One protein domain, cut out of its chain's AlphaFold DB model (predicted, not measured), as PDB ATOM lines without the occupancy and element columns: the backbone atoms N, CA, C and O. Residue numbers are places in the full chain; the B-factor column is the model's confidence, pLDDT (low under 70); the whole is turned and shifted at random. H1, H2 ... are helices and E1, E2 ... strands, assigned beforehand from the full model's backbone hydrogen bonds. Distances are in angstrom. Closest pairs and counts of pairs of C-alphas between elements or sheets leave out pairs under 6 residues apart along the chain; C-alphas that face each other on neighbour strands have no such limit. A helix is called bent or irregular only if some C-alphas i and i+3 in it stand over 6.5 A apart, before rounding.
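Overview. This is residues 102 to 163 of the 213 residues of an uncharacterized protein of Oesophagostomum dentatum (UniProt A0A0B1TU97). A long helix, H2, and a two-stranded hairpin, E1 and E2, make the two arms of an open V, joined at its corner by residues 135 to 139. At the far end of H2 the chain folds back, with the short helix H1 on the inner side of the V, while the turn of the hairpin, residues 147 to 154, forms the tip of the other arm. The printed part has 62 residues with two named helices and two named strands, in the order H1, H2, E1, E2; the sheet E1 - E2 is antiparallel and the class is mixed, helices and strands. The whole is flat, spanning 40 by 35 by 13 A, and only just loose, close to extended, with a radius of gyration of the C-alphas of 15.6 A.

Arrangement. The sheet is a hairpin of E1, residues 140 to 146, and E2, residues 155 to 160, antiparallel neighbours with 158 degrees between their directions. The C-alphas of Val 143 and Ser 158 face each other at 4.6 A. N 144 and O 157 are within hydrogen-bond range at 2.9 A, as are N 155 and O 146 at 2.8 A. A tight link of five residues joins H2, residues 112 to 134, to E1. H2 and E2 are apart. H1, residues 105 to 108, is close to H2 but not clearly touching: their closest C-alphas, those of Leu 108 and Tyr 115, are 7.5 A apart. H1 is apart from E1 and from E2. In H2, 17 of 19 pairs of O i and N i+4 are within hydrogen-bond range; H1 is too short for such a pair, and its one pair of O i and N i+3 is within range.

Along the chain. E1 measures 16.1 A from C-alpha 140 at (19.881, 65.803, 350.240) to C-alpha 146, and E2 measures 15.9 A from C-alpha 155 to C-alpha 160 at (17.526, 62.346, 348.967). H2 is 33.3 A long and ends with C-alpha 134 at (22.700, 59.514, 360.690). It is irregular, with C-alphas 113 and 116 7.2 A apart, and has a kink of 25 degrees near residue 119. H1 begins with C-alpha 105 at (-4.375, 54.914, 352.387) and is 5.1 A long.

Size, cuts and confidence. The two C-alphas farthest apart, those of Ser 113 and Arg 152, are 41.2 A apart. The printed part has no cut. The links H1 to H2 and H2 to E1 are tight, E1 to E2 is short, and no link is long. The mean pLDDT of the printed part is 76.6; residues 102 to 115, 117 and 149 to 151 are under 70.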
ATOM      1  N   CYS A 102      -4.240  60.009 354.170       40.53
ATOM      2  CA  CYS A 102      -4.514  59.695 352.770       40.53
ATOM      3  C   CYS A 102      -3.290  59.183 351.990       40.53
ATOM      4  O   CYS A 102      -3.457  58.379 351.083       40.53
ATOM      5  N   GLU A 103      -2.072  59.596 352.338       42.47
ATOM      6  CA  GLU A 103      -0.838  58.999 351.799       42.47
ATOM      7  C   GLU A 103      -0.591  57.608 352.413       42.47
ATOM      8  O   GLU A 103      -0.023  56.742 351.755       42.47
ATOM      9  N   THR A 104      -1.108  57.353 353.622       43.44
ATOM     10  CA  THR A 104      -1.169  56.019 354.249       43.44
ATOM     11  C   THR A 104      -2.340  55.168 353.739       43.44
ATOM     12  O   THR A 104      -2.418  53.987 354.054       43.44
ATOM     13  N   LYS A 105      -3.251  55.705 352.915       40.66
ATOM     14  CA  LYS A 105      -4.375  54.914 352.387       40.66
ATOM     15  C   LYS A 105      -3.888  53.789 351.465       40.66
ATOM     16  O   LYS A 105      -4.336  52.660 351.598       40.66
ATOM     17  N   ASN A 106      -2.829  54.048 350.699       49.53
ATOM     18  CA  ASN A 106      -2.156  53.025 349.891       49.53
ATOM     19  C   ASN A 106      -1.430  51.946 350.728       49.53
ATOM     20  O   ASN A 106      -1.003  50.938 350.173       49.53
ATOM     21  N   ALA A 107      -1.264  52.148 352.041       47.78
ATOM     22  CA  ALA A 107      -0.759  51.132 352.968       47.78
ATOM     23  C   ALA A 107      -1.880  50.263 353.569       47.78
ATOM     24  O   ALA A 107      -1.611  49.154 354.014       47.78
ATOM     25  N   LEU A 108      -3.120  50.773 353.587       45.50
ATOM     26  CA  LEU A 108      -4.288  50.158 354.229       45.50
ATOM     27  C   LEU A 108      -5.263  49.495 353.247       45.50
ATOM     28  O   LEU A 108      -6.167  48.801 353.693       45.50
ATOM     29  N   ASP A 109      -5.086  49.668 351.934       49.94
ATOM     30  CA  ASP A 109      -5.873  48.964 350.904       49.94
ATOM     31  C   ASP A 109      -5.487  47.470 350.765       49.94
ATOM     32  O   ASP A 109      -5.891  46.802 349.816       49.94
ATOM     33  N   ARG A 110      -4.691  46.932 351.698       53.09
ATOM     34  CA  ARG A 110      -4.354  45.506 351.800       53.09
ATOM     35  C   ARG A 110      -5.203  44.841 352.893       53.09
ATOM     36  O   ARG A 110      -5.635  45.542 353.810       53.09
ATOM     37  N   PRO A 111      -5.449  43.518 352.829       56.75
ATOM     38  CA  PRO A 111      -6.215  42.802 353.849       56.75
ATOM     39  C   PRO A 111      -5.716  43.119 355.260       56.75
ATOM     40  O   PRO A 111      -4.506  43.205 355.485       56.75
ATOM     41  N   ILE A 112      -6.644  43.266 356.213       57.53
ATOM     42  CA  ILE A 112      -6.348  43.555 357.631       57.53
ATOM     43  C   ILE A 112      -5.341  42.547 358.206       57.53
ATOM     44  O   ILE A 112      -4.536  42.908 359.064       57.53
ATOM     45  N   SER A 113      -5.357  41.315 357.706       59.44
ATOM     46  CA  SER A 113      -4.465  40.231 358.103       59.44
ATOM     47  C   SER A 113      -2.988  40.503 357.767       59.44
ATOM     48  O   SER A 113      -2.121  40.274 358.599       59.44
ATOM     49  N   THR A 114      -2.692  41.169 356.644       61.47
ATOM     50  CA  THR A 114      -1.316  41.557 356.250       61.47
ATOM     51  C   THR A 114      -0.775  42.799 356.975       61.47
ATOM     52  O   THR A 114       0.389  43.183 356.809       61.47
ATOM     53  N   TYR A 115      -1.609  43.468 357.781       67.38
ATOM     54  CA  TYR A 115      -1.266  44.738 358.423       67.38
ATOM     55  C   TYR A 115      -0.078  44.646 359.401       67.38
ATOM     56  O   TYR A 115       0.808  45.505 359.317       67.38
ATOM     57  N   PRO A 116       0.019  43.642 360.299       70.31
ATOM     58  CA  PRO A 116       1.144  43.528 361.229       70.31
ATOM     59  C   PRO A 116       2.488  43.420 360.505       70.31
ATOM     60  O   PRO A 116       3.445  44.122 360.844       70.31
ATOM     61  N   MET A 117       2.543  42.607 359.452       69.94
ATOM     62  CA  MET A 117       3.729  42.456 358.620       69.94
ATOM     63  C   MET A 117       4.070  43.738 357.862       69.94
ATOM     64  O   MET A 117       5.224  44.167 357.854       69.94
ATOM     65  N   TYR A 118       3.079  44.384 357.248       72.38
ATOM     66  CA  TYR A 118       3.306  45.645 356.552       72.38
ATOM     67  C   TYR A 118       3.916  46.694 357.491       72.38
ATOM     68  O   TYR A 118       4.857  47.397 357.118       72.38
ATOM     69  N   VAL A 119       3.432  46.762 358.735       77.31
ATOM     70  CA  VAL A 119       3.984  47.647 359.767       77.31
ATOM     71  C   VAL A 119       5.434  47.280 360.099       77.31
ATOM     72  O   VAL A 119       6.265  48.191 360.184       77.31
ATOM     73  N   LYS A 120       5.776  45.989 360.235       79.25
ATOM     74  CA  LYS A 120       7.166  45.534 360.442       79.25
ATOM     75  C   LYS A 120       8.075  45.989 359.288       79.25
ATOM     76  O   LYS A 120       9.062  46.685 359.531       79.25
ATOM     77  N   LEU A 121       7.705  45.701 358.036       81.31
ATOM     78  CA  LEU A 121       8.495  46.058 356.844       81.31
ATOM     79  C   LEU A 121       8.621  47.578 356.656       81.31
ATOM     80  O   LEU A 121       9.702  48.088 356.353       81.31
ATOM     81  N   ALA A 122       7.540  48.329 356.889       81.62
ATOM     82  CA  ALA A 122       7.559  49.788 356.855       81.62
ATOM     83  C   ALA A 122       8.477  50.366 357.944       81.62
ATOM     84  O   ALA A 122       9.221  51.317 357.693       81.62
ATOM     85  N   THR A 123       8.472  49.766 359.135       82.31
ATOM     86  CA  THR A 123       9.362  50.152 360.237       82.31
ATOM     87  C   THR A 123      10.822  49.886 359.877       82.31
ATOM     88  O   THR A 123      11.651  50.783 360.013       82.31
ATOM     89  N   MET A 124      11.144  48.704 359.341       85.19
ATOM     90  CA  MET A 124      12.496  48.379 358.867       85.19
ATOM     91  C   MET A 124      12.966  49.335 357.768       85.19
ATOM     92  O   MET A 124      14.105  49.810 357.804       85.19
ATOM     93  N   HIS A 125      12.085  49.680 356.827       86.75
ATOM     94  CA  HIS A 125      12.365  50.662 355.782       86.75
ATOM     95  C   HIS A 125      12.716  52.033 356.368       86.75
ATOM     96  O   HIS A 125      13.787  52.572 356.087       86.75
ATOM     97  N   LEU A 126      11.861  52.583 357.235       86.69
ATOM     98  CA  LEU A 126      12.103  53.884 357.862       86.69
ATOM     99  C   LEU A 126      13.375  53.884 358.716       86.69
ATOM    100  O   LEU A 126      14.147  54.843 358.649       86.69
ATOM    101  N   ASN A 127      13.630  52.807 359.459       86.69
ATOM    102  CA  ASN A 127      14.848  52.646 360.248       86.69
ATOM    103  C   ASN A 127      16.094  52.626 359.357       86.69
ATOM    104  O   ASN A 127      17.044  53.350 359.643       86.69
ATOM    105  N   THR A 128      16.071  51.884 358.245       87.81
ATOM    106  CA  THR A 128      17.174  51.842 357.267       87.81
ATOM    107  C   THR A 128      17.483  53.241 356.741       87.81
ATOM    108  O   THR A 128      18.627  53.694 356.780       87.81
ATOM    109  N   LEU A 129      16.448  53.973 356.314       88.06
ATOM    110  CA  LEU A 129      16.612  55.340 355.828       88.06
ATOM    111  C   LEU A 129      17.158  56.272 356.913       88.06
ATOM    112  O   LEU A 129      18.034  57.089 356.629       88.06
ATOM    113  N   ARG A 130      16.657  56.159 358.147       87.88
ATOM    114  CA  ARG A 130      17.071  57.014 359.261       87.88
ATOM    115  C   ARG A 130      18.515  56.754 359.675       87.88
ATOM    116  O   ARG A 130      19.251  57.711 359.904       87.88
ATOM    117  N   LEU A 131      18.919  55.491 359.753       88.81
ATOM    118  CA  LEU A 131      20.292  55.106 360.066       88.81
ATOM    119  C   LEU A 131      21.254  55.588 358.979       88.81
ATOM    120  O   LEU A 131      22.261  56.208 359.309       88.81
ATOM    121  N   ALA A 132      20.900  55.429 357.703       89.75
ATOM    122  CA  ALA A 132      21.703  55.940 356.593       89.75
ATOM    123  C   ALA A 132      21.824  57.477 356.600       89.75
ATOM    124  O   ALA A 132      22.849  58.022 356.192       89.75
ATOM    125  N   GLU A 133      20.808  58.205 357.075       90.31
ATOM    126  CA  GLU A 133      20.908  59.659 357.281       90.31
ATOM    127  C   GLU A 133      21.875  60.015 358.410       90.31
ATOM    128  O   GLU A 133      22.683  60.926 358.248       90.31
ATOM    129  N   ILE A 134      21.809  59.299 359.539       91.69
ATOM    130  CA  ILE A 134      22.700  59.514 360.690       91.69
ATOM    131  C   ILE A 134      24.152  59.176 360.323       91.69
ATOM    132  O   ILE A 134      25.058  59.924 360.679       91.69
ATOM    133  N   ALA A 135      24.367  58.102 359.561       92.19
ATOM    134  CA  ALA A 135      25.673  57.708 359.031       92.19
ATOM    135  C   ALA A 135      26.180  58.639 357.910       92.19
ATOM    136  O   ALA A 135      27.336  58.560 357.498       92.19
ATOM    137  N   GLY A 136      25.330  59.535 357.399       90.19
ATOM    138  CA  GLY A 136      25.675  60.448 356.314       90.19
ATOM    139  C   GLY A 136      25.783  59.779 354.941       90.19
ATOM    140  O   GLY A 136      26.330  60.381 354.019       90.19
ATOM    141  N   GLU A 137      25.267  58.565 354.774       90.94
ATOM    142  CA  GLU A 137      25.170  57.847 353.496       90.94
ATOM    143  C   GLU A 137      23.971  58.340 352.667       90.94
ATOM    144  O   GLU A 137      24.017  58.383 351.435       90.94
ATOM    145  N   ARG A 138      22.907  58.789 353.347       91.25
ATOM    146  CA  ARG A 138      21.715  59.397 352.744       91.25
ATOM    147  C   ARG A 138      21.731  60.914 352.918       91.25
ATOM    148  O   ARG A 138      21.526  61.437 354.010       91.25
ATOM    149  N   ARG A 139      21.932  61.631 351.817       90.88
ATOM    150  CA  ARG A 139      22.073  63.087 351.733       90.88
ATOM    151  C   ARG A 139      21.019  63.703 350.825       90.88
ATOM    152  O   ARG A 139      20.456  63.066 349.937       90.88
ATOM    153  N   GLU A 140      20.752  64.977 351.068       91.25
ATOM    154  CA  GLU A 140      19.881  65.803 350.240       91.25
ATOM    155  C   GLU A 140      20.554  66.052 348.880       91.25
ATOM    156  O   GLU A 140      21.642  66.612 348.811       91.25
ATOM    157  N   VAL A 141      19.919  65.591 347.802       91.19
ATOM    158  CA  VAL A 141      20.392  65.734 346.413       91.19
ATOM    159  C   VAL A 141      19.764  66.958 345.762       91.19
ATOM    160  O   VAL A 141      20.409  67.678 345.005       91.19
ATOM    161  N   ARG A 142      18.479  67.196 346.037       90.00
ATOM    162  CA  ARG A 142      17.732  68.304 345.445       90.00
ATOM    163  C   ARG A 142      16.723  68.846 346.435       90.00
ATOM    164  O   ARG A 142      16.050  68.085 347.122       90.00
ATOM    165  N   VAL A 143      16.560  70.161 346.435       89.56
ATOM    166  CA  VAL A 143      15.525  70.847 347.207       89.56
ATOM    167  C   VAL A 143      14.626  71.599 346.254       89.56
ATOM    168  O   VAL A 143      15.107  72.330 345.391       89.56
ATOM    169  N   LEU A 144      13.321  71.419 346.410       89.31
ATOM    170  CA  LEU A 144      12.313  72.216 345.729       89.31
ATOM    171  C   LEU A 144      11.477  72.959 346.755       89.31
ATOM    172  O   LEU A 144      11.028  72.383 347.743       89.31
ATOM    173  N   GLU A 145      11.218  74.230 346.490       90.75
ATOM    174  CA  GLU A 145      10.182  74.970 347.194       90.75
ATOM    175  C   GLU A 145       8.900  74.911 346.375       90.75
ATOM    176  O   GLU A 145       8.819  75.462 345.279       90.75
ATOM    177  N   ILE A 146       7.893  74.222 346.900       84.75
ATOM    178  CA  ILE A 146       6.612  74.045 346.227       84.75
ATOM    179  C   ILE A 146       5.544  74.807 346.995       84.75
ATOM    180  O   ILE A 146       5.317  74.582 348.183       84.75
ATOM    181  N   GLN A 147       4.852  75.697 346.291       81.25
ATOM    182  CA  GLN A 147       3.642  76.331 346.785       81.25
ATOM    183  C   GLN A 147       2.436  75.516 346.317       81.25
ATOM    184  O   GLN A 147       2.096  75.493 345.136       81.25
ATOM    185  N   ARG A 148       1.803  74.797 347.245       78.06
ATOM    186  CA  ARG A 148       0.590  74.022 346.952       78.06
ATOM    187  C   ARG A 148      -0.590  74.981 346.734       78.06
ATOM    188  O   ARG A 148      -0.678  75.996 347.416       78.06
ATOM    189  N   LYS A 149      -1.525  74.629 345.838       66.38
ATOM    190  CA  LYS A 149      -2.642  75.477 345.350       66.38
ATOM    191  C   LYS A 149      -3.412  76.257 346.432       66.38
ATOM    192  O   LYS A 149      -3.871  77.360 346.165       66.38
ATOM    193  N   TYR A 150      -3.547  75.699 347.634       69.81
ATOM    194  CA  TYR A 150      -4.310  76.298 348.739       69.81
ATOM    195  C   TYR A 150      -3.446  76.761 349.923       69.81
ATOM    196  O   TYR A 150      -3.977  77.250 350.916       69.81
ATOM    197  N   TYR A 151      -2.120  76.637 349.833       62.38
ATOM    198  CA  TYR A 151      -1.201  77.027 350.899       62.38
ATOM    199  C   TYR A 151      -0.467  78.319 350.533       62.38
ATOM    200  O   TYR A 151       0.168  78.431 349.484       62.38
ATOM    201  N   ARG A 152      -0.526  79.314 351.429       73.06
ATOM    202  CA  ARG A 152       0.218  80.578 351.274       73.06
ATOM    203  C   ARG A 152       1.719  80.412 351.524       73.06
ATOM    204  O   ARG A 152       2.519  81.151 350.964       73.06
ATOM    205  N   ARG A 153       2.101  79.436 352.353       77.12
ATOM    206  CA  ARG A 153       3.497  79.108 352.660       77.12
ATOM    207  C   ARG A 153       4.068  78.170 351.594       77.12
ATOM    208  O   ARG A 153       3.417  77.200 351.212       77.12
ATOM    209  N   LYS A 154       5.307  78.431 351.169       82.06
ATOM    210  CA  LYS A 154       6.092  77.492 350.359       82.06
ATOM    211  C   LYS A 154       6.564  76.329 351.233       82.06
ATOM    212  O   LYS A 154       7.144  76.544 352.297       82.06
ATOM    213  N   SER A 155       6.311  75.103 350.793       80.25
ATOM    214  CA  SER A 155       6.805  73.890 351.441       80.25
ATOM    215  C   SER A 155       8.134  73.482 350.823       80.25
ATOM    216  O   SER A 155       8.259  73.419 349.602       80.25
ATOM    217  N   ARG A 156       9.115  73.162 351.668       84.75
ATOM    218  CA  ARG A 156      10.405  72.619 351.239       84.75
ATOM    219  C   ARG A 156      10.269  71.110 351.037       84.75
ATOM    220  O   ARG A 156       9.925  70.402 351.976       84.75
ATOM    221  N   ILE A 157      10.528  70.630 349.827       85.00
ATOM    222  CA  ILE A 157      10.598  69.206 349.492       85.00
ATOM    223  C   ILE A 157      12.059  68.854 349.224       85.00
ATOM    224  O   ILE A 157      12.662  69.372 348.287       85.00
ATOM    225  N   SER A 158      12.618  67.982 350.058       84.69
ATOM    226  CA  SER A 158      13.979  67.463 349.927       84.69
ATOM    227  C   SER A 158      13.959  66.085 349.269       84.69
ATOM    228  O   SER A 158      13.406  65.137 349.829       84.69
ATOM    229  N   PHE A 159      14.599  65.957 348.115       86.00
ATOM    230  CA  PHE A 159      14.890  64.683 347.472       86.00
ATOM    231  C   PHE A 159      16.246  64.202 347.964       86.00
ATOM    232  O   PHE A 159      17.228  64.943 347.894       86.00
ATOM    233  N   LYS A 160      16.300  62.971 348.464       90.12
ATOM    234  CA  LYS A 160      17.526  62.346 348.967       90.12
ATOM    235  C   LYS A 160      17.959  61.219 348.035       90.12
ATOM    236  O   LYS A 160      17.120  60.667 347.321       90.12
ATOM    237  N   ASN A 161      19.246  60.885 348.030       90.69
ATOM    238  CA  ASN A 161      19.734  59.740 347.262       90.69
ATOM    239  C   ASN A 161      19.115  58.430 347.791       90.69
ATOM    240  O   ASN A 161      18.803  58.327 348.986       90.69
ATOM    241  N   PRO A 162      18.904  57.431 346.916       89.00
ATOM    242  CA  PRO A 162      18.438  56.116 347.336       89.00
ATOM    243  C   PRO A 162      19.474  55.431 348.237       89.00
ATOM    244  O   PRO A 162      20.665  55.722 348.161       89.00
ATOM    245  N   VAL A 163      18.991  54.524 349.085       89.50
ATOM    246  CA  VAL A 163      19.807  53.675 349.963       89.50
ATOM    247  C   VAL A 163      19.431  52.224 349.668       89.50
ATOM    248  O   VAL A 163      18.228  51.942 349.580       89.50
TER     249      VAL A 163